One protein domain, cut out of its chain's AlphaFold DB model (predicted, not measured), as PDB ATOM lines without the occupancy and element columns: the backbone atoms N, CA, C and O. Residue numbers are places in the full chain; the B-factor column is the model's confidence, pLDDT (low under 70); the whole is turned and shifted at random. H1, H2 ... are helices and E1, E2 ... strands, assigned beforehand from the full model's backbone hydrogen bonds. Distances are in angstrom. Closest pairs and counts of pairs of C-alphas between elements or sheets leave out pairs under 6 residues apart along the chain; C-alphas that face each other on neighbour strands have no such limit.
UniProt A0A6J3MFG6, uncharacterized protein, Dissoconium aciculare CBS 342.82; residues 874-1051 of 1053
ATOM      1  N   LEU A 874    -200.161-389.102-195.806       61.94
ATOM      2  CA  LEU A 874    -201.499-389.659-196.054       61.94
ATOM      3  C   LEU A 874    -202.498-388.620-196.596       61.94
ATOM      4  O   LEU A 874    -203.519-388.993-197.180       61.94
ATOM      5  N   LEU A 875    -202.200-387.320-196.484       65.25
ATOM      6  CA  LEU A 875    -202.987-386.256-197.125       65.25
ATOM      7  C   LEU A 875    -202.862-386.265-198.660       65.25
ATOM      8  O   LEU A 875    -203.789-385.801-199.335       65.25
ATOM      9  N   GLU A 876    -201.795-386.857-199.209       64.38
ATOM     10  CA  GLU A 876    -201.540-387.048-200.649       64.38
ATOM     11  C   GLU A 876    -202.686-387.797-201.360       64.38
ATOM     12  O   GLU A 876    -202.981-387.522-202.521       64.38
ATOM     13  N   GLY A 877    -203.399-388.696-200.672       67.69
ATOM     14  CA  GLY A 877    -204.559-389.406-201.233       67.69
ATOM     15  C   GLY A 877    -205.889-388.640-201.161       67.69
ATOM     16  O   GLY A 877    -206.889-389.092-201.715       67.69
ATOM     17  N   SER A 878    -205.947-387.505-200.457       78.25
ATOM     18  CA  SER A 878    -207.216-386.976-199.927       78.25
ATOM     19  C   SER A 878    -208.041-386.109-200.893       78.25
ATOM     20  O   SER A 878    -209.242-385.936-200.675       78.25
ATOM     21  N   PHE A 879    -207.441-385.604-201.980       89.00
ATOM     22  CA  PHE A 879    -208.162-384.943-203.076       89.00
ATOM     23  C   PHE A 879    -207.750-385.468-204.454       89.00
ATOM     24  O   PHE A 879    -206.545-385.638-204.694       89.00
ATOM     25  N   PRO A 880    -208.715-385.601-205.392       92.81
ATOM     26  CA  PRO A 880    -208.430-385.891-206.793       92.81
ATOM     27  C   PRO A 880    -207.412-384.905-207.387       92.81
ATOM     28  O   PRO A 880    -207.489-383.704-207.095       92.81
ATOM     29  N   PRO A 881    -206.501-385.363-208.263       92.50
ATOM     30  CA  PRO A 881    -205.442-384.516-208.808       92.50
ATOM     31  C   PRO A 881    -206.000-383.304-209.561       92.50
ATOM     32  O   PRO A 881    -205.508-382.198-209.369       92.50
ATOM     33  N   HIS A 882    -207.096-383.458-210.315       94.19
ATOM     34  CA  HIS A 882    -207.742-382.340-211.016       94.19
ATOM     35  C   HIS A 882    -208.226-381.225-210.067       94.19
ATOM     36  O   HIS A 882    -208.114-380.046-210.396       94.19
ATOM     37  N   LEU A 883    -208.728-381.577-208.875       94.69
ATOM     38  CA  LEU A 883    -209.204-380.608-207.884       94.69
ATOM     39  C   LEU A 883    -208.019-379.928-207.195       94.69
ATOM     40  O   LEU A 883    -208.037-378.714-207.014       94.69
ATOM     41  N   ARG A 884    -206.957-380.683-206.891       93.81
ATOM     42  CA  ARG A 884    -205.692-380.148-206.364       93.81
ATOM     43  C   ARG A 884    -205.045-379.160-207.335       93.81
ATOM     44  O   ARG A 884    -204.663-378.070-206.919       93.81
ATOM     45  N   THR A 885    -204.991-379.497-208.625       93.25
ATOM     46  CA  THR A 885    -204.528-378.586-209.678       93.25
ATOM     47  C   THR A 885    -205.418-377.351-209.744       93.25
ATOM     48  O   THR A 885    -204.898-376.251-209.631       93.25
ATOM     49  N   ALA A 886    -206.747-377.491-209.798       95.06
ATOM     50  CA  ALA A 886    -207.653-376.338-209.831       95.06
ATOM     51  C   ALA A 886    -207.512-375.418-208.596       95.06
ATOM     52  O   ALA A 886    -207.542-374.192-208.732       95.06
ATOM     53  N   LEU A 887    -207.314-375.982-207.397       95.69
ATOM     54  CA  LEU A 887    -206.998-375.224-206.183       95.69
ATOM     55  C   LEU A 887    -205.662-374.475-206.324       95.69
ATOM     56  O   LEU A 887    -205.629-373.264-206.103       95.69
ATOM     57  N   ARG A 888    -204.589-375.148-206.762       94.56
ATOM     58  CA  ARG A 888    -203.267-374.532-206.986       94.56
ATOM     59  C   ARG A 888    -203.293-373.472-208.094       94.56
ATOM     60  O   ARG A 888    -202.686-372.424-207.919       94.56
ATOM     61  N   THR A 889    -204.058-373.651-209.169       92.38
ATOM     62  CA  THR A 889    -204.255-372.636-210.222       92.38
ATOM     63  C   THR A 889    -205.053-371.428-209.725       92.38
ATOM     64  O   THR A 889    -204.798-370.313-210.167       92.38
ATOM     65  N   ARG A 890    -206.017-371.600-208.807       93.88
ATOM     66  CA  ARG A 890    -206.880-370.495-208.339       93.88
ATOM     67  C   ARG A 890    -206.351-369.734-207.125       93.88
ATOM     68  O   ARG A 890    -206.609-368.541-207.007       93.88
ATOM     69  N   TYR A 891    -205.702-370.420-206.192       94.44
ATOM     70  CA  TYR A 891    -205.218-369.834-204.937       94.44
ATOM     71  C   TYR A 891    -203.689-369.776-204.874       94.44
ATOM     72  O   TYR A 891    -203.147-369.048-204.047       94.44
ATOM     73  N   GLY A 892    -203.000-370.466-205.785       94.06
ATOM     74  CA  GLY A 892    -201.549-370.589-205.811       94.06
ATOM     75  C   GLY A 892    -201.010-371.663-204.877       94.06
ATOM     76  O   GLY A 892    -201.648-372.071-203.912       94.06
ATOM     77  N   VAL A 893    -199.789-372.094-205.182       94.19
ATOM     78  CA  VAL A 893    -198.927-372.869-204.281       94.19
ATOM     79  C   VAL A 893    -198.499-372.035-203.059       94.19
ATOM     80  O   VAL A 893    -198.410-370.804-203.139       94.19
ATOM     81  N   LEU A 894    -198.235-372.719-201.946       94.06
ATOM     82  CA  LEU A 894    -197.693-372.207-200.684       94.06
ATOM     83  C   LEU A 894    -196.493-373.074-200.251       94.06
ATOM     84  O   LEU A 894    -196.423-374.240-200.638       94.06
ATOM     85  N   SER A 895    -195.580-372.539-199.431       94.06
ATOM     86  CA  SER A 895    -194.514-373.362-198.833       94.06
ATOM     87  C   SER A 895    -195.100-374.329-197.804       94.06
ATOM     88  O   SER A 895    -196.010-373.953-197.067       94.06
ATOM     89  N   SER A 896    -194.564-375.548-197.713       94.62
ATOM     90  CA  SER A 896    -194.844-376.460-196.595       94.62
ATOM     91  C   SER A 896    -194.113-376.081-195.298       94.62
ATOM     92  O   SER A 896    -194.458-376.606-194.240       94.62
ATOM     93  N   THR A 897    -193.115-375.193-195.355       93.06
ATOM     94  CA  THR A 897    -192.216-374.869-194.234       93.06
ATOM     95  C   THR A 897    -192.459-373.491-193.618       93.06
ATOM     96  O   THR A 897    -192.852-372.537-194.292       93.06
ATOM     97  N   PHE A 898    -192.177-373.379-192.317       89.31
ATOM     98  CA  PHE A 898    -192.100-372.104-191.597       89.31
ATOM     99  C   PHE A 898    -190.967-371.206-192.149       89.31
ATOM    100  O   PHE A 898    -189.972-371.731-192.650       89.31
ATOM    101  N   PRO A 899    -191.064-369.860-192.045       91.56
ATOM    102  CA  PRO A 899    -192.019-369.081-191.246       91.56
ATOM    103  C   PRO A 899    -193.414-368.916-191.874       91.56
ATOM    104  O   PRO A 899    -193.572-368.799-193.091       91.56
ATOM    105  N   TRP A 900    -194.441-368.814-191.022       91.56
ATOM    106  CA  TRP A 900    -195.815-368.539-191.453       91.56
ATOM    107  C   TRP A 900    -195.990-367.060-191.828       91.56
ATOM    108  O   TRP A 900    -196.239-366.182-191.000       91.56
ATOM    109  N   ARG A 901    -195.841-366.805-193.125       91.38
ATOM    110  CA  ARG A 901    -195.945-365.483-193.756       91.38
ATOM    111  C   ARG A 901    -197.379-365.028-194.053       91.38
ATOM    112  O   ARG A 901    -198.289-365.850-194.168       91.38
ATOM    113  N   LEU A 902    -197.577-363.731-194.286       89.69
ATOM    114  CA  LEU A 902    -198.880-363.078-194.444       89.69
ATOM    115  C   LEU A 902    -199.700-363.607-195.625       89.69
ATOM    116  O   LEU A 902    -200.934-363.647-195.564       89.69
ATOM    117  N   TYR A 903    -199.041-364.082-196.682       90.19
ATOM    118  CA  TYR A 903    -199.725-364.726-197.802       90.19
ATOM    119  C   TYR A 903    -200.387-366.069-197.424       90.19
ATOM    120  O   TYR A 903    -201.409-366.407-198.022       90.19
ATOM    121  N   HIS A 904    -199.897-366.795-196.408       94.25
ATOM    122  CA  HIS A 904    -200.547-368.009-195.893       94.25
ATOM    123  C   HIS A 904    -201.896-367.663-195.260       94.25
ATOM    124  O   HIS A 904    -202.934-368.138-195.716       94.25
ATOM    125  N   MET A 905    -201.904-366.744-194.287       95.38
ATOM    126  CA  MET A 905    -203.128-366.293-193.615       95.38
ATOM    127  C   MET A 905    -204.135-365.676-194.599       95.38
ATOM    128  O   MET A 905    -205.319-366.017-194.579       95.38
ATOM    129  N   ARG A 906    -203.669-364.840-195.540       94.12
ATOM    130  CA  ARG A 906    -204.516-364.296-196.619       94.12
ATOM    131  C   ARG A 906    -205.127-365.397-197.491       94.12
ATOM    132  O   ARG A 906    -206.282-365.268-197.893       94.12
ATOM    133  N   THR A 907    -204.397-366.475-197.774       95.88
ATOM    134  CA  THR A 907    -204.890-367.592-198.598       95.88
ATOM    135  C   THR A 907    -205.863-368.489-197.830       95.88
ATOM    136  O   THR A 907    -206.904-368.855-198.374       95.88
ATOM    137  N   LEU A 908    -205.610-368.748-196.545       97.50
ATOM    138  CA  LEU A 908    -206.535-369.445-195.644       97.50
ATOM    139  C   LEU A 908    -207.870-368.686-195.524       97.50
ATOM    140  O   LEU A 908    -208.938-369.259-195.735       97.50
ATOM    141  N   HIS A 909    -207.810-367.367-195.315       96.81
ATOM    142  CA  HIS A 909    -208.971-366.472-195.306       96.81
ATOM    143  C   HIS A 909    -209.671-366.391-196.684       96.81
ATOM    144  O   HIS A 909    -210.902-366.336-196.744       96.81
ATOM    145  N   ARG A 910    -208.938-366.459-197.814       95.69
ATOM    146  CA  ARG A 910    -209.535-366.595-199.165       95.69
ATOM    147  C   ARG A 910    -210.311-367.908-199.319       95.69
ATOM    148  O   ARG A 910    -211.416-367.865-199.851       95.69
ATOM    149  N   LEU A 911    -209.767-369.047-198.883       97.12
ATOM    150  CA  LEU A 911    -210.440-370.356-198.959       97.12
ATOM    151  C   LEU A 911    -211.679-370.411-198.059       97.12
ATOM    152  O   LEU A 911    -212.744-370.829-198.513       97.12
ATOM    153  N   HIS A 912    -211.553-369.927-196.822       97.62
ATOM    154  CA  HIS A 912    -212.652-369.811-195.868       97.62
ATOM    155  C   HIS A 912    -213.808-368.990-196.451       97.62
ATOM    156  O   HIS A 912    -214.914-369.498-196.640       97.62
ATOM    157  N   ASN A 913    -213.533-367.748-196.853       96.44
ATOM    158  CA  ASN A 913    -214.559-366.853-197.383       96.44
ATOM    159  C   ASN A 913    -215.076-367.305-198.757       96.44
ATOM    160  O   ASN A 913    -216.166-366.900-199.151       96.44
ATOM    161  N   SER A 914    -214.338-368.156-199.479       96.31
ATOM    162  CA  SER A 914    -214.857-368.867-200.647       96.31
ATOM    163  C   SER A 914    -215.999-369.789-200.215       96.31
ATOM    164  O   SER A 914    -217.148-369.521-200.570       96.31
ATOM    165  N   LEU A 915    -215.722-370.792-199.372       96.69
ATOM    166  CA  LEU A 915    -216.706-371.784-198.922       96.69
ATOM    167  C   LEU A 915    -217.926-371.135-198.238       96.69
ATOM    168  O   LEU A 915    -219.067-371.433-198.593       96.69
ATOM    169  N   PHE A 916    -217.699-370.186-197.326       96.50
ATOM    170  CA  PHE A 916    -218.770-369.502-196.590       96.50
ATOM    171  C   PHE A 916    -219.517-368.423-197.392       96.50
ATOM    172  O   PHE A 916    -220.537-367.917-196.926       96.50
ATOM    173  N   SER A 917    -219.090-368.087-198.618       95.25
ATOM    174  CA  SER A 917    -219.841-367.148-199.471       95.25
ATOM    175  C   SER A 917    -221.113-367.738-200.093       95.25
ATOM    176  O   SER A 917    -221.873-366.994-200.718       95.25
ATOM    177  N   GLY A 918    -221.332-369.056-199.983       93.44
ATOM    178  CA  GLY A 918    -222.490-369.749-200.563       93.44
ATOM    179  C   GLY A 918    -222.549-369.717-202.098       93.44
ATOM    180  O   GLY A 918    -223.583-370.023-202.693       93.44
ATOM    181  N   ARG A 919    -221.462-369.309-202.764       94.38
ATOM    182  CA  ARG A 919    -221.394-369.246-204.227       94.38
ATOM    183  C   ARG A 919    -221.183-370.636-204.819       94.38
ATOM    184  O   ARG A 919    -220.508-371.476-204.241       94.38
ATOM    185  N   LYS A 920    -221.699-370.854-206.028       92.38
ATOM    186  CA  LYS A 920    -221.557-372.135-206.744       92.38
ATOM    187  C   LYS A 920    -220.204-372.318-207.444       92.38
ATOM    188  O   LYS A 920    -219.985-373.359-208.048       92.38
ATOM    189  N   ASP A 921    -219.317-371.321-207.397       91.88
ATOM    190  CA  ASP A 921    -217.979-371.388-207.996       91.88
ATOM    191  C   ASP A 921    -216.889-371.857-207.015       91.88
ATOM    192  O   ASP A 921    -215.711-371.818-207.353       91.88
ATOM    193  N   THR A 922    -217.237-372.276-205.796       95.56
ATOM    194  CA  THR A 922    -216.269-372.699-204.773       95.56
ATOM    195  C   THR A 922    -215.554-373.993-205.157       95.56
ATOM    196  O   THR A 922    -216.171-375.051-205.229       95.56
ATOM    197  N   LEU A 923    -214.229-373.927-205.327       96.06
ATOM    198  CA  LEU A 923    -213.386-375.117-205.530       96.06
ATOM    199  C   LEU A 923    -213.121-375.912-204.238       96.06
ATOM    200  O   LEU A 923    -212.654-377.044-204.307       96.06
ATOM    201  N   VAL A 924    -213.388-375.322-203.067       96.88
ATOM    202  CA  VAL A 924    -213.363-376.041-201.787       96.88
ATOM    203  C   VAL A 924    -214.635-376.890-201.719       96.88
ATOM    204  O   VAL A 924    -215.724-376.313-201.769       96.88
ATOM    205  N   PRO A 925    -214.544-378.228-201.628       95.25
ATOM    206  CA  PRO A 925    -215.728-379.067-201.561       95.25
ATOM    207  C   PRO A 925    -216.428-378.914-200.205       95.25
ATOM    208  O   PRO A 925    -215.793-378.838-199.159       95.25
ATOM    209  N   SER A 926    -217.760-378.904-200.220       95.38
ATOM    210  CA  SER A 926    -218.600-378.897-199.013       95.38
ATOM    211  C   SER A 926    -218.881-380.302-198.456       95.38
ATOM    212  O   SER A 926    -219.494-380.441-197.396       95.38
ATOM    213  N   SER A 927    -218.483-381.346-199.187       94.88
ATOM    214  CA  SER A 927    -218.743-382.754-198.882       94.88
ATOM    215  C   SER A 927    -217.701-383.669-199.540       94.88
ATOM    216  O   SER A 927    -217.106-383.316-200.556       94.88
ATOM    217  N   GLY A 928    -217.471-384.839-198.943       92.50
ATOM    218  CA  GLY A 928    -216.440-385.808-199.336       92.50
ATOM    219  C   GLY A 928    -215.861-386.547-198.119       92.50
ATOM    220  O   GLY A 928    -216.201-386.193-196.982       92.50
ATOM    221  N   PRO A 929    -215.004-387.562-198.309       95.19
ATOM    222  CA  PRO A 929    -214.247-388.155-197.210       95.19
ATOM    223  C   PRO A 929    -213.268-387.124-196.626       95.19
ATOM    224  O   PRO A 929    -212.561-386.446-197.367       95.19
ATOM    225  N   LEU A 930    -213.232-387.006-195.297       95.88
ATOM    226  CA  LEU A 930    -212.225-386.222-194.575       95.88
ATOM    227  C   LEU A 930    -211.092-387.150-194.098       95.88
ATOM    228  O   LEU A 930    -211.383-388.288-193.714       95.88
ATOM    229  N   PRO A 931    -209.829-386.681-194.047       95.38
ATOM    230  CA  PRO A 931    -208.751-387.353-193.319       95.38
ATOM    231  C   PRO A 931    -209.152-387.643-191.865       95.38
ATOM    232  O   PRO A 931    -209.881-386.853-191.262       95.38
ATOM    233  N   ARG A 932    -208.691-388.762-191.290       94.69
ATOM    234  CA  ARG A 932    -209.171-389.246-189.979       94.69
ATOM    235  C   ARG A 932    -208.901-388.256-188.844       94.69
ATOM    236  O   ARG A 932    -209.810-388.001-188.057       94.69
ATOM    237  N   SER A 933    -207.713-387.657-188.797       95.00
ATOM    238  CA  SER A 933    -207.375-386.596-187.842       95.00
ATOM    239  C   SER A 933    -208.292-385.377-187.957       95.00
ATOM    240  O   SER A 933    -208.861-384.945-186.958       95.00
ATOM    241  N   LEU A 934    -208.526-384.863-189.170       96.50
ATOM    242  CA  LEU A 934    -209.466-383.756-189.390       96.50
ATOM    243  C   LEU A 934    -210.911-384.134-189.041       96.50
ATOM    244  O   LEU A 934    -211.630-383.306-188.488       96.50
ATOM    245  N   ALA A 935    -211.336-385.367-189.327       96.69
ATOM    246  CA  ALA A 935    -212.669-385.861-188.996       96.69
ATOM    247  C   ALA A 935    -212.897-385.963-187.477       96.69
ATOM    248  O   ALA A 935    -213.985-385.632-187.016       96.69
ATOM    249  N   TYR A 936    -211.880-386.359-186.703       97.12
ATOM    250  CA  TYR A 936    -211.942-386.421-185.236       97.12
ATOM    251  C   TYR A 936    -212.097-385.037-184.583       97.12
ATOM    252  O   TYR A 936    -212.734-384.911-183.541       97.12
ATOM    253  N   LEU A 937    -211.562-383.982-185.207       97.50
ATOM    254  CA  LEU A 937    -211.707-382.609-184.715       97.50
ATOM    255  C   LEU A 937    -213.106-382.019-184.983       97.50
ATOM    256  O   LEU A 937    -213.480-381.041-184.334       97.50
ATOM    257  N   VAL A 938    -213.897-382.571-185.913       98.00
ATOM    258  CA  VAL A 938    -215.220-382.023-186.266       98.00
ATOM    259  C   VAL A 938    -216.196-382.127-185.091       98.00
ATOM    260  O   VAL A 938    -216.515-383.213-184.622       98.00
ATOM    261  N   GLY A 939    -216.720-380.979-184.661       97.88
ATOM    262  CA  GLY A 939    -217.623-380.852-183.515       97.88
ATOM    263  C   GLY A 939    -216.918-380.560-182.188       97.88
ATOM    264  O   GLY A 939    -217.596-380.249-181.212       97.88
ATOM    265  N   SER A 940    -215.582-380.600-182.142       98.12
ATOM    266  CA  SER A 940    -214.818-380.153-180.972       98.12
ATOM    267  C   SER A 940    -214.712-378.623-180.908       98.12
ATOM    268  O   SER A 940    -214.742-377.942-181.938       98.12
ATOM    269  N   GLN A 941    -214.558-378.079-179.698       98.25
ATOM    270  CA  GLN A 941    -214.024-376.727-179.526       98.25
ATOM    271  C   GLN A 941    -212.513-376.767-179.763       98.25
ATOM    272  O   GLN A 941    -211.834-377.679-179.289       98.25
ATOM    273  N   GLN A 942    -211.996-375.787-180.494       97.81
ATOM    274  CA  GLN A 942    -210.572-375.604-180.748       97.81
ATOM    275  C   GLN A 942    -210.157-374.200-180.316       97.81
ATOM    276  O   GLN A 942    -210.923-373.251-180.463       97.81
ATOM    277  N   LEU A 943    -208.941-374.064-179.794       97.06
ATOM    278  CA  LEU A 943    -208.326-372.761-179.536       97.06
ATOM    279  C   LEU A 943    -207.699-372.236-180.830       97.06
ATOM    280  O   LEU A 943    -207.141-373.014-181.609       97.06
ATOM    281  N   SER A 944    -207.770-370.929-181.062       96.62
ATOM    282  CA  SER A 944    -207.024-370.274-182.137       96.62
ATOM    283  C   SER A 944    -205.550-370.043-181.760       96.62
ATOM    284  O   SER A 944    -205.112-370.459-180.686       96.62
ATOM    285  N   VAL A 945    -204.752-369.400-182.627       94.44
ATOM    286  CA  VAL A 945    -203.391-368.976-182.229       94.44
ATOM    287  C   VAL A 945    -203.466-367.815-181.233       94.44
ATOM    288  O   VAL A 945    -202.732-367.815-180.254       94.44
ATOM    289  N   THR A 946    -204.423-366.895-181.403       93.69
ATOM    290  CA  THR A 946    -204.774-365.852-180.413       93.69
ATOM    291  C   THR A 946    -205.642-366.357-179.240       93.69
ATOM    292  O   THR A 946    -206.399-365.589-178.652       93.69
ATOM    293  N   GLU A 947    -205.554-367.654-178.911       94.75
ATOM    294  CA  GLU A 947    -206.259-368.344-177.811       94.75
ATOM    295  C   GLU A 947    -207.801-368.211-177.797       94.75
ATOM    296  O   GLU A 947    -208.453-368.502-176.796       94.75
ATOM    297  N   VAL A 948    -208.427-367.827-178.916       95.94
ATOM    298  CA  VAL A 948    -209.891-367.709-179.012       95.94
ATOM    299  C   VAL A 948    -210.515-369.084-179.245       95.94
ATOM    300  O   VAL A 948    -210.249-369.725-180.262       95.94
ATOM    301  N   GLU A 949    -211.386-369.529-178.338       97.62
ATOM    302  CA  GLU A 949    -212.189-370.741-178.537       97.62
ATOM    303  C   GLU A 949    -213.180-370.586-179.703       97.62
ATOM    304  O   GLU A 949    -213.921-369.603-179.796       97.62
ATOM    305  N   TYR A 950    -213.228-371.583-180.587       98.19
ATOM    306  CA  TYR A 950    -214.198-371.660-181.675       98.19
ATOM    307  C   TYR A 950    -214.577-373.109-182.014       98.19
ATOM    308  O   TYR A 950    -213.760-374.030-181.959       98.19
ATOM    309  N   ALA A 951    -215.828-373.310-182.437       98.06
ATOM    310  CA  ALA A 951    -216.322-374.630-182.811       98.06
ATOM    311  C   ALA A 951    -215.750-375.063-184.172       98.06
ATOM    312  O   ALA A 951    -215.962-374.403-185.198       98.06
ATOM    313  N   PHE A 952    -215.051-376.197-184.214       98.38
ATOM    314  CA  PHE A 952    -214.464-376.718-185.445       98.38
ATOM    315  C   PHE A 952    -215.509-377.477-186.273       98.38
ATOM    316  O   PHE A 952    -215.837-378.634-186.013       98.38
ATOM    317  N   THR A 953    -216.082-376.811-187.276       98.12
ATOM    318  CA  THR A 953    -217.140-377.390-188.114       98.12
ATOM    319  C   THR A 953    -216.582-378.319-189.196       98.12
ATOM    320  O   THR A 953    -215.422-378.232-189.601       98.12
ATOM    321  N   LYS A 954    -217.451-379.160-189.771       97.62
ATOM    322  CA  LYS A 954    -217.120-379.978-190.950       97.62
ATOM    323  C   LYS A 954    -216.661-379.129-192.149       97.62
ATOM    324  O   LYS A 954    -215.844-379.577-192.946       97.62
ATOM    325  N   GLN A 955    -217.153-377.894-192.259       97.56
ATOM    326  CA  GLN A 955    -216.724-376.935-193.280       97.56
ATOM    327  C   GLN A 955    -215.314-376.394-192.993       97.56
ATOM    328  O   GLN A 955    -214.514-376.288-193.919       97.56
ATOM    329  N   HIS A 956    -214.962-376.149-191.723       98.12
ATOM    330  CA  HIS A 956    -213.592-375.789-191.332       98.12
ATOM    331  C   HIS A 956    -212.604-376.910-191.699       98.12
ATOM    332  O   HIS A 956    -211.546-376.629-192.255       98.12
ATOM    333  N   ALA A 957    -212.984-378.178-191.500       97.69
ATOM    334  CA  ALA A 957    -212.168-379.329-191.893       97.69
ATOM    335  C   ALA A 957    -211.841-379.353-193.402       97.69
ATOM    336  O   ALA A 957    -210.674-379.517-193.759       97.69
ATOM    337  N   TYR A 958    -212.816-379.113-194.291       97.50
ATOM    338  CA  TYR A 958    -212.545-379.020-195.736       97.50
ATOM    339  C   TYR A 958    -211.704-377.790-196.117       97.50
ATOM    340  O   TYR A 958    -210.915-377.875-197.055       97.50
ATOM    341  N   VAL A 959    -211.820-376.665-195.398       97.81
ATOM    342  CA  VAL A 959    -210.947-375.488-195.604       97.81
ATOM    343  C   VAL A 959    -209.499-375.811-195.231       97.81
ATOM    344  O   VAL A 959    -208.605-375.513-196.022       97.81
ATOM    345  N   VAL A 960    -209.260-376.464-194.086       97.69
ATOM    346  CA  VAL A 960    -207.916-376.922-193.687       97.69
ATOM    347  C   VAL A 960    -207.368-377.919-194.709       97.69
ATOM    348  O   VAL A 960    -206.265-377.726-195.206       97.69
ATOM    349  N   GLN A 961    -208.147-378.932-195.098       96.69
ATOM    350  CA  GLN A 961    -207.736-379.913-196.104       96.69
ATOM    351  C   GLN A 961    -207.378-379.244-197.446       96.69
ATOM    352  O   GLN A 961    -206.340-379.546-198.037       96.69
ATOM    353  N   ALA A 962    -208.209-378.309-197.928       96.94
ATOM    354  CA  ALA A 962    -207.963-377.566-199.167       96.94
ATOM    355  C   ALA A 962    -206.687-376.723-199.082       96.94
ATOM    356  O   ALA A 962    -205.906-376.716-200.032       96.94
ATOM    357  N   PHE A 963    -206.448-376.073-197.942       97.25
ATOM    358  CA  PHE A 963    -205.244-375.289-197.690       97.25
ATOM    359  C   PHE A 963    -203.979-376.158-197.660       97.25
ATOM    360  O   PHE A 963    -203.019-375.842-198.356       97.25
ATOM    361  N   LEU A 964    -204.004-377.295-196.956       96.25
ATOM    362  CA  LEU A 964    -202.900-378.266-196.930       96.25
ATOM    363  C   LEU A 964    -202.544-378.764-198.342       96.25
ATOM    364  O   LEU A 964    -201.375-378.941-198.658       96.25
ATOM    365  N   SER A 965    -203.529-378.913-199.235       95.56
ATOM    366  CA  SER A 965    -203.279-379.320-200.626       95.56
ATOM    367  C   SER A 965    -202.547-378.266-201.483       95.56
ATOM    368  O   SER A 965    -202.020-378.595-202.553       95.56
ATOM    369  N   LEU A 966    -202.482-377.008-201.024       95.62
ATOM    370  CA  LEU A 966    -201.687-375.942-201.646       95.62
ATOM    371  C   LEU A 966    -200.206-375.996-201.254       95.62
ATOM    372  O   LEU A 966    -199.394-375.403-201.965       95.62
ATOM    373  N   PHE A 967    -199.852-376.684-200.162       95.50
ATOM    374  CA  PHE A 967    -198.461-376.852-199.757       95.50
ATOM    375  C   PHE A 967    -197.671-377.664-200.787       95.50
ATOM    376  O   PHE A 967    -198.162-378.645-201.360       95.50
ATOM    377  N   VAL A 968    -196.437-377.223-201.013       93.81
ATOM    378  CA  VAL A 968    -195.412-377.851-201.849       93.81
ATOM    379  C   VAL A 968    -194.050-377.605-201.168       93.81
ATOM    380  O   VAL A 968    -193.893-376.557-200.532       93.81
ATOM    381  N   PRO A 969    -193.071-378.529-201.259       93.38
ATOM    382  CA  PRO A 969    -191.734-378.326-200.699       93.38
ATOM    383  C   PRO A 969    -191.056-377.030-201.159       93.38
ATOM    384  O   PRO A 969    -191.198-376.620-202.313       93.38
ATOM    385  N   ALA A 970    -190.275-376.420-200.261       88.88
ATOM    386  CA  ALA A 970    -189.640-375.114-200.465       88.88
ATOM    387  C   ALA A 970    -188.829-375.017-201.771       88.88
ATOM    388  O   ALA A 970    -189.013-374.056-202.511       88.88
ATOM    389  N   HIS A 971    -188.053-376.049-202.122       91.00
ATOM    390  CA  HIS A 971    -187.247-376.078-203.351       91.00
ATOM    391  C   HIS A 971    -188.077-375.921-204.640       91.00
ATOM    392  O   HIS A 971    -187.604-375.350-205.617       91.00
ATOM    393  N   VAL A 972    -189.339-376.375-204.664       90.19
ATOM    394  CA  VAL A 972    -190.226-376.160-205.823       90.19
ATOM    395  C   VAL A 972    -190.750-374.724-205.837       90.19
ATOM    396  O   VAL A 972    -190.934-374.146-206.902       90.19
ATOM    397  N   VAL A 973    -190.983-374.126-204.664       86.81
ATOM    398  CA  VAL A 973    -191.370-372.712-204.549       86.81
ATOM    399  C   VAL A 973    -190.211-371.802-204.971       86.81
ATOM    400  O   VAL A 973    -190.452-370.784-205.612       86.81
ATOM    401  N   GLU A 974    -188.973-372.193-204.676       87.25
ATOM    402  CA  GLU A 974    -187.744-371.543-205.140       87.25
ATOM    403  C   GLU A 974    -187.566-371.708-206.659       87.25
ATOM    404  O   GLU A 974    -187.417-370.701-207.345       87.25
ATOM    405  N   GLY A 975    -187.748-372.914-207.213       88.12
ATOM    406  CA  GLY A 975    -187.794-373.141-208.668       88.12
ATOM    407  C   GLY A 975    -188.910-372.359-209.387       88.12
ATOM    408  O   GLY A 975    -188.756-371.915-210.523       88.12
ATOM    409  N   MET A 976    -190.040-372.115-208.715       85.88
ATOM    410  CA  MET A 976    -191.116-371.235-209.202       85.88
ATOM    411  C   MET A 976    -190.785-369.733-209.104       85.88
ATOM    412  O   MET A 976    -191.524-368.915-209.658       85.88
ATOM    413  N   LEU A 977    -189.732-369.352-208.372       82.19
ATOM    414  CA  LEU A 977    -189.250-367.973-208.230       82.19
ATOM    415  C   LEU A 977    -188.038-367.688-209.131       82.19
ATOM    416  O   LEU A 977    -187.941-366.576-209.646       82.19
ATOM    417  N   SER A 978    -187.167-368.674-209.370       89.06
ATOM    418  CA  SER A 978    -186.114-368.612-210.396       89.06
ATOM    419  C   SER A 978    -186.673-368.705-211.822       89.06
ATOM    420  O   SER A 978    -186.070-368.181-212.758       89.06
ATOM    421  N   GLY A 979    -187.847-369.326-211.987       88.69
ATOM    422  CA  GLY A 979    -188.515-369.520-213.279       88.69
ATOM    423  C   GLY A 979    -188.251-370.883-213.927       88.69
ATOM    424  O   GLY A 979    -188.706-371.112-215.046       88.69
ATOM    425  N   GLU A 980    -187.567-371.795-213.232       90.50
ATOM    426  CA  GLU A 980    -187.395-373.201-213.630       90.50
ATOM    427  C   GLU A 980    -188.727-373.971-213.664       90.50
ATOM    428  O   GLU A 980    -188.903-374.890-214.464       90.50
ATOM    429  N   VAL A 981    -189.676-373.596-212.799       88.88
ATOM    430  CA  VAL A 981    -190.993-374.231-212.660       88.88
ATOM    431  C   VAL A 981    -192.097-373.220-212.974       88.88
ATOM    432  O   VAL A 981    -192.068-372.085-212.499       88.88
ATOM    433  N   GLU A 982    -193.109-373.630-213.746       85.19
ATOM    434  CA  GLU A 982    -194.223-372.751-214.127       85.19
ATOM    435  C   GLU A 982    -194.944-372.163-212.895       85.19
ATOM    436  O   GLU A 982    -195.265-372.858-211.926       85.19
ATOM    437  N   SER A 983    -195.226-370.857-212.932       81.69
ATOM    438  CA  SER A 983    -195.734-370.097-211.789       81.69
ATOM    439  C   SER A 983    -197.201-370.421-211.444       81.69
ATOM    440  O   SER A 983    -198.120-369.670-211.777       81.69
ATOM    441  N   LEU A 984    -197.432-371.523-210.725       78.25
ATOM    442  CA  LEU A 984    -198.754-371.954-210.253       78.25
ATOM    443  C   LEU A 984    -199.418-370.939-209.297       78.25
ATOM    444  O   LEU A 984    -199.071-370.828-208.108       78.25
ATOM    445  N   GLY A 985    -200.436-370.248-209.819       79.00
ATOM    446  CA  GLY A 985    -201.392-369.422-209.082       79.00
ATOM    447  C   GLY A 985    -202.217-368.502-209.977       79.00
ATOM    448  O   GLY A 985    -201.915-368.327-211.156       79.00
ATOM    449  N   ASP A 986    -203.254-367.878-209.410       69.75
ATOM    450  CA  ASP A 986    -203.940-366.794-210.104       69.75
ATOM    451  C   ASP A 986    -203.077-365.529-210.061       69.75
ATOM    452  O   ASP A 986    -202.265-365.349-209.152       69.75
ATOM    453  N   ARG A 987    -203.260-364.616-211.026       67.94
ATOM    454  CA  ARG A 987    -202.518-363.341-211.052       67.94
ATOM    455  C   ARG A 987    -202.616-362.590-209.716       67.94
ATOM    456  O   ARG A 987    -201.665-361.918-209.343       67.94
ATOM    457  N   LEU A 988    -203.721-362.734-208.982       65.75
ATOM    458  CA  LEU A 988    -203.904-362.105-207.676       65.75
ATOM    459  C   LEU A 988    -203.028-362.746-206.583       65.75
ATOM    460  O   LEU A 988    -202.457-362.008-205.790       65.75
ATOM    461  N   THR A 989    -202.833-364.070-206.543       68.69
ATOM    462  CA  THR A 989    -201.768-364.672-205.714       68.69
ATOM    463  C   THR A 989    -200.382-364.296-206.231       68.69
ATOM    464  O   THR A 989    -199.498-364.025-205.421       68.69
ATOM    465  N   GLY A 990    -200.198-364.199-207.551       70.19
ATOM    466  CA  GLY A 990    -198.983-363.654-208.159       70.19
ATOM    467  C   GLY A 990    -198.652-362.249-207.647       70.19
ATOM    468  O   GLY A 990    -197.509-361.987-207.307       70.19
ATOM    469  N   GLU A 991    -199.645-361.372-207.487       71.75
ATOM    470  CA  GLU A 991    -199.496-360.027-206.914       71.75
ATOM    471  C   GLU A 991    -199.351-360.057-205.377       71.75
ATOM    472  O   GLU A 991    -198.516-359.338-204.832       71.75
ATOM    473  N   LEU A 992    -200.079-360.931-204.664       65.25
ATOM    474  CA  LEU A 992    -199.975-361.085-203.202       65.25
ATOM    475  C   LEU A 992    -198.637-361.684-202.734       65.25
ATOM    476  O   LEU A 992    -198.209-361.359-201.628       65.25
ATOM    477  N   ARG A 993    -197.983-362.535-203.542       64.81
ATOM    478  CA  ARG A 993    -196.568-362.920-203.360       64.81
ATOM    479  C   ARG A 993    -195.620-361.900-204.003       64.81
ATOM    480  O   ARG A 993    -194.518-361.689-203.514       64.81
ATOM    481  N   GLY A 994    -196.037-361.267-205.098       51.34
ATOM    482  CA  GLY A 994    -195.201-360.449-205.984       51.34
ATOM    483  C   GLY A 994    -194.689-359.144-205.388       51.34
ATOM    484  O   GLY A 994    -193.676-358.635-205.859       51.34
ATOM    485  N   VAL A 995    -195.311-358.649-204.312       51.62
ATOM    486  CA  VAL A 995    -194.717-357.588-203.478       51.62
ATOM    487  C   VAL A 995    -193.358-358.028-202.914       51.62
ATOM    488  O   VAL A 995    -192.481-357.187-202.787       51.62
ATOM    489  N   ALA A 996    -193.151-359.326-202.647       49.59
ATOM    490  CA  ALA A 996    -191.867-359.882-202.214       49.59
ATOM    491  C   ALA A 996    -190.915-360.223-203.378       49.59
ATOM    492  O   ALA A 996    -189.705-360.072-203.234       49.59
ATOM    493  N   ALA A 997    -191.442-360.675-204.521       51.06
ATOM    494  CA  ALA A 997    -190.632-361.222-205.619       51.06
ATOM    495  C   ALA A 997    -189.963-360.167-206.527       51.06
ATOM    496  O   ALA A 997    -189.087-360.509-207.316       51.06
ATOM    497  N   ARG A 998    -190.362-358.889-206.461       54.12
ATOM    498  CA  ARG A 998    -189.941-357.858-207.432       54.12
ATOM    499  C   ARG A 998    -188.653-357.097-207.061       54.12
ATOM    500  O   ARG A 998    -188.573-355.896-207.289       54.12
ATOM    501  N   GLY A 999    -187.655-357.785-206.505       51.91
ATOM    502  CA  GLY A 999    -186.282-357.282-206.298       51.91
ATOM    503  C   GLY A 999    -186.062-356.268-205.159       51.91
ATOM    504  O   GLY A 999    -185.119-356.424-204.390       51.91
ATOM    505  N   ASP A1000    -186.936-355.271-204.994       49.50
ATOM    506  CA  ASP A1000    -186.774-354.156-204.030       49.50
ATOM    507  C   ASP A1000    -186.869-354.552-202.536       49.50
ATOM    508  O   ASP A1000    -186.733-353.724-201.629       49.50
ATOM    509  N   THR A1001    -187.123-355.823-202.234       48.31
ATOM    510  CA  THR A1001    -187.503-356.299-200.895       48.31
ATOM    511  C   THR A1001    -186.343-356.529-199.933       48.31
ATOM    512  O   THR A1001    -186.575-356.698-198.737       48.31
ATOM    513  N   LEU A1002    -185.100-356.421-200.404       48.09
ATOM    514  CA  LEU A1002    -183.897-356.518-199.570       48.09
ATOM    515  C   LEU A1002    -183.693-355.337-198.598       48.09
ATOM    516  O   LEU A1002    -182.823-355.432-197.735       48.09
ATOM    517  N   ARG A1003    -184.440-354.220-198.712       49.44
ATOM    518  CA  ARG A1003    -184.192-353.008-197.891       49.44
ATOM    519  C   ARG A1003    -185.396-352.304-197.249       49.44
ATOM    520  O   ARG A1003    -185.181-351.335-196.527       49.44
ATOM    521  N   ARG A1004    -186.641-352.766-197.424       47.34
ATOM    522  CA  ARG A1004    -187.807-352.224-196.685       47.34
ATOM    523  C   ARG A1004    -188.505-353.288-195.833       47.34
ATOM    524  O   ARG A1004    -189.543-353.824-196.197       47.34
ATOM    525  N   ASN A1005    -187.908-353.518-194.663       50.44
ATOM    526  CA  ASN A1005    -188.486-354.140-193.467       50.44
ATOM    527  C   ASN A1005    -189.227-355.474-193.693       50.44
ATOM    528  O   ASN A1005    -190.455-355.542-193.631       50.44
ATOM    529  N   GLY A1006    -188.468-356.574-193.790       55.28
ATOM    530  CA  GLY A1006    -189.006-357.947-193.763       55.28
ATOM    531  C   GLY A1006    -189.805-358.318-192.496       55.28
ATOM    532  O   GLY A1006    -190.453-359.359-192.463       55.28
ATOM    533  N   MET A1007    -189.819-357.441-191.485       55.31
ATOM    534  CA  MET A1007    -190.602-357.547-190.247       55.31
ATOM    535  C   MET A1007    -192.131-357.500-190.459       55.31
ATOM    536  O   MET A1007    -192.877-357.859-189.557       55.31
ATOM    537  N   TYR A1008    -192.619-357.073-191.634       56.91
ATOM    538  CA  TYR A1008    -194.059-356.957-191.923       56.91
ATOM    539  C   TYR A1008    -194.699-358.181-192.616       56.91
ATOM    540  O   TYR A1008    -195.906-358.169-192.859       56.91
ATOM    541  N   ASP A1009    -193.934-359.229-192.957       68.38
ATOM    542  CA  ASP A1009    -194.491-360.456-193.571       68.38
ATOM    543  C   ASP A1009    -194.891-361.515-192.520       68.38
ATOM    544  O   ASP A1009    -195.624-362.446-192.837       68.38
ATOM    545  N   SER A1010    -194.490-361.384-191.250       74.25
ATOM    546  CA  SER A1010    -195.021-362.204-190.149       74.25
ATOM    547  C   SER A1010    -196.437-361.758-189.766       74.25
ATOM    548  O   SER A1010    -196.661-360.592-189.455       74.25
ATOM    549  N   VAL A1011    -197.398-362.691-189.768       77.50
ATOM    550  CA  VAL A1011    -198.829-362.422-189.476       77.50
ATOM    551  C   VAL A1011    -199.067-361.920-188.055       77.50
ATOM    552  O   VAL A1011    -199.945-361.092-187.827       77.50
ATOM    553  N   TRP A1012    -198.300-362.465-187.120       79.94
ATOM    554  CA  TRP A1012    -198.339-362.161-185.701       79.94
ATOM    555  C   TRP A1012    -196.964-361.617-185.321       79.94
ATOM    556  O   TRP A1012    -195.960-362.110-185.846       79.94
ATOM    557  N   THR A1013    -196.888-360.624-184.433       73.38
ATOM    558  CA  THR A1013    -195.579-360.212-183.916       73.38
ATOM    559  C   THR A1013    -195.076-361.260-182.922       73.38
ATOM    560  O   THR A1013    -195.870-361.946-182.271       73.38
ATOM    561  N   ALA A1014    -193.755-361.368-182.759       63.66
ATOM    562  CA  ALA A1014    -193.169-362.237-181.736       63.66
ATOM    563  C   ALA A1014    -193.639-361.860-180.312       63.66
ATOM    564  O   ALA A1014    -193.635-362.699-179.419       63.66
ATOM    565  N   SER A1015    -194.099-360.622-180.100       75.38
ATOM    566  CA  SER A1015    -194.646-360.153-178.822       75.38
ATOM    567  C   SER A1015    -196.061-360.665-178.526       75.38
ATOM    568  O   SER A1015    -196.377-360.874-177.358       75.38
ATOM    569  N   ASP A1016    -196.906-360.875-179.542       68.50
ATOM    570  CA  ASP A1016    -198.330-361.202-179.344       68.50
ATOM    571  C   ASP A1016    -198.564-362.672-178.964       68.50
ATOM    572  O   ASP A1016    -199.471-362.988-178.198       68.50
ATOM    573  N   ILE A1017    -197.766-363.573-179.544       72.00
ATOM    574  CA  ILE A1017    -197.938-365.039-179.468       72.00
ATOM    575  C   ILE A1017    -196.668-365.760-178.976       72.00
ATOM    576  O   ILE A1017    -196.709-366.939-178.611       72.00
ATOM    577  N   GLY A1018    -195.551-365.035-178.869       64.62
ATOM    578  CA  GLY A1018    -194.367-365.467-178.137       64.62
ATOM    579  C   GLY A1018    -193.641-366.680-178.712       64.62
ATOM    580  O   GLY A1018    -193.875-367.149-179.830       64.62
ATOM    581  N   GLU A1019    -192.787-367.235-177.853       72.94
ATOM    582  CA  GLU A1019    -191.892-368.370-178.093       72.94
ATOM    583  C   GLU A1019    -192.555-369.632-178.690       72.94
ATOM    584  O   GLU A1019    -191.858-370.604-178.979       72.94
ATOM    585  N   TRP A1020    -193.887-369.722-178.792       81.94
ATOM    586  CA  TRP A1020    -194.541-370.867-179.430       81.94
ATOM    587  C   TRP A1020    -194.312-370.878-180.944       81.94
ATOM    588  O   TRP A1020    -193.964-371.925-181.485       81.94
ATOM    589  N   VAL A1021    -194.425-369.727-181.620       79.56
ATOM    590  CA  VAL A1021    -194.166-369.634-183.069       79.56
ATOM    591  C   VAL A1021    -192.671-369.752-183.367       79.56
ATOM    592  O   VAL A1021    -192.299-370.489-184.273       79.56
ATOM    593  N   ASP A1022    -191.797-369.149-182.558       77.94
ATOM    594  CA  ASP A1022    -190.340-369.235-182.767       77.94
ATOM    595  C   ASP A1022    -189.761-370.638-182.493       77.94
ATOM    596  O   ASP A1022    -188.720-371.019-183.045       77.94
ATOM    597  N   ARG A1023    -190.451-371.446-181.669       84.12
ATOM    598  CA  ARG A1023    -190.159-372.879-181.482       84.12
ATOM    599  C   ARG A1023    -190.689-373.759-182.619       84.12
ATOM    600  O   ARG A1023    -190.209-374.883-182.765       84.12
ATOM    601  N   LEU A1024    -191.623-373.280-183.441       84.38
ATOM    602  CA  LEU A1024    -192.145-374.008-184.601       84.38
ATOM    603  C   LEU A1024    -191.235-373.820-185.822       84.38
ATOM    604  O   LEU A1024    -191.512-373.056-186.744       84.38
ATOM    605  N   LYS A1025    -190.132-374.570-185.826       87.12
ATOM    606  CA  LYS A1025    -189.244-374.738-186.983       87.12
ATOM    607  C   LYS A1025    -189.578-376.048-187.703       87.12
ATOM    608  O   LYS A1025    -189.875-377.044-187.050       87.12
ATOM    609  N   GLY A1026    -189.497-376.055-189.036       90.25
ATOM    610  CA  GLY A1026    -189.803-377.225-189.872       90.25
ATOM    611  C   GLY A1026    -191.102-377.071-190.667       90.25
ATOM    612  O   GLY A1026    -191.369-376.000-191.214       90.25
ATOM    613  N   GLU A1027    -191.887-378.145-190.759       92.06
ATOM    614  CA  GLU A1027    -193.125-378.199-191.550       92.06
ATOM    615  C   GLU A1027    -194.355-377.657-190.807       92.06
ATOM    616  O   GLU A1027    -194.510-377.810-189.592       92.06
ATOM    617  N   ILE A1028    -195.280-377.057-191.558       94.50
ATOM    618  CA  ILE A1028    -196.517-376.468-191.039       94.50
ATOM    619  C   ILE A1028    -197.565-377.572-190.813       94.50
ATOM    620  O   ILE A1028    -198.416-377.854-191.658       94.50
ATOM    621  N   GLY A1029    -197.505-378.208-189.643       94.19
ATOM    622  CA  GLY A1029    -198.401-379.307-189.271       94.19
ATOM    623  C   GLY A1029    -199.890-378.929-189.205       94.19
ATOM    624  O   GLY A1029    -200.263-377.797-188.890       94.19
ATOM    625  N   VAL A1030    -200.766-379.918-189.423       95.56
ATOM    626  CA  VAL A1030    -202.240-379.767-189.482       95.56
ATOM    627  C   VAL A1030    -202.814-379.000-188.284       95.56
ATOM    628  O   VAL A1030    -203.643-378.108-188.460       95.56
ATOM    629  N   GLN A1031    -202.335-379.298-187.071       95.31
ATOM    630  CA  GLN A1031    -202.769-378.643-185.829       95.31
ATOM    631  C   GLN A1031    -202.509-377.126-185.833       95.31
ATOM    632  O   GLN A1031    -203.303-376.357-185.296       95.31
ATOM    633  N   PHE A1032    -201.429-376.675-186.479       95.69
ATOM    634  CA  PHE A1032    -201.136-375.251-186.630       95.69
ATOM    635  C   PHE A1032    -202.145-374.569-187.559       95.69
ATOM    636  O   PHE A1032    -202.682-373.516-187.223       95.69
ATOM    637  N   VAL A1033    -202.458-375.196-188.698       97.06
ATOM    638  CA  VAL A1033    -203.441-374.672-189.663       97.06
ATOM    639  C   VAL A1033    -204.845-374.616-189.052       97.06
ATOM    640  O   VAL A1033    -205.578-373.662-189.308       97.06
ATOM    641  N   VAL A1034    -205.207-375.582-188.197       97.62
ATOM    642  CA  VAL A1034    -206.442-375.536-187.394       97.62
ATOM    643  C   VAL A1034    -206.441-374.300-186.487       97.62
ATOM    644  O   VAL A1034    -207.334-373.469-186.611       97.62
ATOM    645  N   ARG A1035    -205.404-374.087-185.664       96.81
ATOM    646  CA  ARG A1035    -205.313-372.893-184.799       96.81
ATOM    647  C   ARG A1035    -205.353-371.578-185.594       96.81
ATOM    648  O   ARG A1035    -206.074-370.655-185.221       96.81
ATOM    649  N   ALA A1036    -204.643-371.498-186.722       96.88
ATOM    650  CA  ALA A1036    -204.633-370.320-187.594       96.88
ATOM    651  C   ALA A1036    -206.003-370.052-188.248       96.88
ATOM    652  O   ALA A1036    -206.392-368.898-188.433       96.88
ATOM    653  N   LEU A1037    -206.779-371.101-188.548       98.00
ATOM    654  CA  LEU A1037    -208.157-370.961-189.022       98.00
ATOM    655  C   LEU A1037    -209.087-370.422-187.923       98.00
ATOM    656  O   LEU A1037    -210.055-369.734-188.238       98.00
ATOM    657  N   GLY A1038    -208.779-370.665-186.648       97.75
ATOM    658  CA  GLY A1038    -209.483-370.047-185.524       97.75
ATOM    659  C   GLY A1038    -209.399-368.520-185.529       97.75
ATOM    660  O   GLY A1038    -210.417-367.862-185.340       97.75
ATOM    661  N   ASP A1039    -208.233-367.945-185.844       96.94
ATOM    662  CA  ASP A1039    -208.069-366.485-185.934       96.94
ATOM    663  C   ASP A1039    -208.885-365.906-187.104       96.94
ATOM    664  O   ASP A1039    -209.537-364.869-186.964       96.94
ATOM    665  N   VAL A1040    -208.914-366.612-188.243       97.62
ATOM    666  CA  VAL A1040    -209.753-366.286-189.414       97.62
ATOM    667  C   VAL A1040    -211.242-366.290-189.055       97.62
ATOM    668  O   VAL A1040    -211.962-365.352-189.403       97.62
ATOM    669  N   VAL A1041    -211.706-367.324-188.348       97.88
ATOM    670  CA  VAL A1041    -213.101-367.449-187.902       97.88
ATOM    671  C   VAL A1041    -213.442-366.361-186.880       97.88
ATOM    672  O   VAL A1041    -214.488-365.720-187.001       97.88
ATOM    673  N   ALA A1042    -212.562-366.110-185.908       96.88
ATOM    674  CA  ALA A1042    -212.741-365.084-184.887       96.88
ATOM    675  C   ALA A1042    -212.829-363.679-185.503       96.88
ATOM    676  O   ALA A1042    -213.750-362.929-185.175       96.88
ATOM    677  N   GLU A1043    -211.945-363.322-186.441       96.25
ATOM    678  CA  GLU A1043    -212.017-362.013-187.097       96.25
ATOM    679  C   GLU A1043    -213.248-361.891-188.005       96.25
ATOM    680  O   GLU A1043    -213.906-360.851-187.988       96.25
ATOM    681  N   GLU A1044    -213.663-362.945-188.722       96.56
ATOM    682  CA  GLU A1044    -214.916-362.874-189.487       96.56
ATOM    683  C   GLU A1044    -216.140-362.706-188.563       96.56
ATOM    684  O   GLU A1044    -217.072-361.971-188.897       96.56
ATOM    685  N   GLN A1045    -216.139-363.310-187.368       96.31
ATOM    686  CA  GLN A1045    -217.163-363.057-186.347       96.31
ATOM    687  C   GLN A1045    -217.123-361.609-185.829       96.31
ATOM    688  O   GLN A1045    -218.178-360.969-185.754       96.31
ATOM    689  N   ARG A1046    -215.939-361.044-185.542       96.50
ATOM    690  CA  ARG A1046    -215.783-359.628-185.147       96.50
ATOM    691  C   ARG A1046    -216.284-358.684-186.247       96.50
ATOM    692  O   ARG A1046    -217.049-357.764-185.956       96.50
ATOM    693  N   VAL A1047    -215.944-358.941-187.512       95.62
ATOM    694  CA  VAL A1047    -216.419-358.176-188.680       95.62
ATOM    695  C   VAL A1047    -217.929-358.334-188.894       95.62
ATOM    696  O   VAL A1047    -218.596-357.353-189.222       95.62
ATOM    697  N   ARG A1048    -218.510-359.523-188.675       95.38
ATOM    698  CA  ARG A1048    -219.973-359.721-188.689       95.38
ATOM    699  C   ARG A1048    -220.664-358.937-187.568       95.38
ATOM    700  O   ARG A1048    -221.699-358.330-187.831       95.38
ATOM    701  N   LYS A1049    -220.099-358.901-186.354       97.19
ATOM    702  CA  LYS A1049    -220.627-358.119-185.219       97.19
ATOM    703  C   LYS A1049    -220.582-356.612-185.511       97.19
ATOM    704  O   LYS A1049    -221.619-355.963-185.460       97.19
ATOM    705  N   ARG A1050    -219.436-356.098-185.983       96.94
ATOM    706  CA  ARG A1050    -219.226-354.713-186.476       96.94
ATOM    707  C   ARG A1050    -220.084-354.303-187.698       96.94
ATOM    708  O   ARG A1050    -219.925-353.194-188.194       96.94
ATOM    709  N   ARG A1051    -220.921-355.201-188.237       96.00
ATOM    710  CA  ARG A1051    -221.881-354.942-189.333       96.00
ATOM    711  C   ARG A1051    -223.348-355.141-188.926       96.00
ATOM    712  O   ARG A1051    -224.230-354.978-189.771       96.00
TER     713      ARG A1051
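What this domain is: This is residues 874 to 1051 of the 1053 residues of an uncharacterized protein of Dissoconium aciculare CBS 342.82 (UniProt A0A6J3MFG6). A small hairpin of two strands, E1 and E2, packs on the long helix H9, which crosses H2 and H4 to make a core of three helices. H3 packs on H4, while H5 with H6 and, apart from them, H7 with H8 make two looser pairs that touch no helix of this core, though H6 comes close to H2; the end of H9, residues 1045 to 1049, sticks out with residues 1050 and 1051. The printed part has 178 residues with nine named helices and two named strands, in the order H1 H2 H3 E1 E2 H4 H5 H6 H7 H8 H9; the sheet E1 - E2 is antiparallel and the class is mostly helix. The whole is compact, with a radius of gyration of the C-alphas of 16.2 A and spans of 45 by 41 by 35 A.

Where its parts are: Find C-alpha 941 at (-214.024, -376.727, -179.526), where E1, residues 941 to 943, begins; E2 is residues 949 to 951. H9 runs 28.7 A from residue 1030 to 1049, ending at (-220.627, -358.119, -185.219). H2, residues 902 to 915, is 20.3 A long, and H4, residues 954 to 964, 15.5 A. H1, residues 881 to 891, begins at (-205.442, -384.516, -208.808) and is 15.2 A long. Look further for H3 at residues 932 to 937, H5 at 970 to 978, H6 at 987 to 997, H7 at 1014 to 1017 and H8 at 1019 to 1023.

How they stand to each other: In the hairpin E1 and E2, N 942 and O 950 are 2.9 A apart, within hydrogen-bond range. The closest C-alphas of E2 and H9 are those of Tyr 950 and Gly 1038, 6.3 A apart. With residues 1036 to 1040 alone, H9 touches H2, closest at the C-alphas of His 909 and Val 1040, 5.9 A. With residues 1030 to 1037 alone, it touches H4 at a steep tilt of 57 degrees, closest at Val 960 and Val 1033, C-alphas 6.4 A apart. H2 and H4 touch at a steep tilt of 40 degrees, opposite ways, closest at the C-alphas of His 912 and Val 959, 5.9 A. H3 touches H4, with the C-alphas of Leu 934 and Ala 957 closest at 5.8 A. H1 and H2 only just touch, with 3 pairs of C-alphas within 8 A, the closest Tyr 891 and Thr 907 at 6.7 A. H5 and H6 are close but not clearly touching, as are H7 and H8. Every O i to N i+4 pair is within hydrogen-bond range in H1, H2, H3, H4, H5 and H8, 6 of 7 in H6 and 15 of 16 in H9; H7 is too short for one.

The domain as a whole: The printed part has no cut, and the C-alphas of Pro 929 and Arg 1003 are the two farthest apart, at 46.3 A. The links H2 to H3 and H6 to H7 are long; residues 998 to 1005 of the latter stand free. Mean pLDDT of the printed part is 87.0, and residues 992 to 1009 are among the 29 under 70.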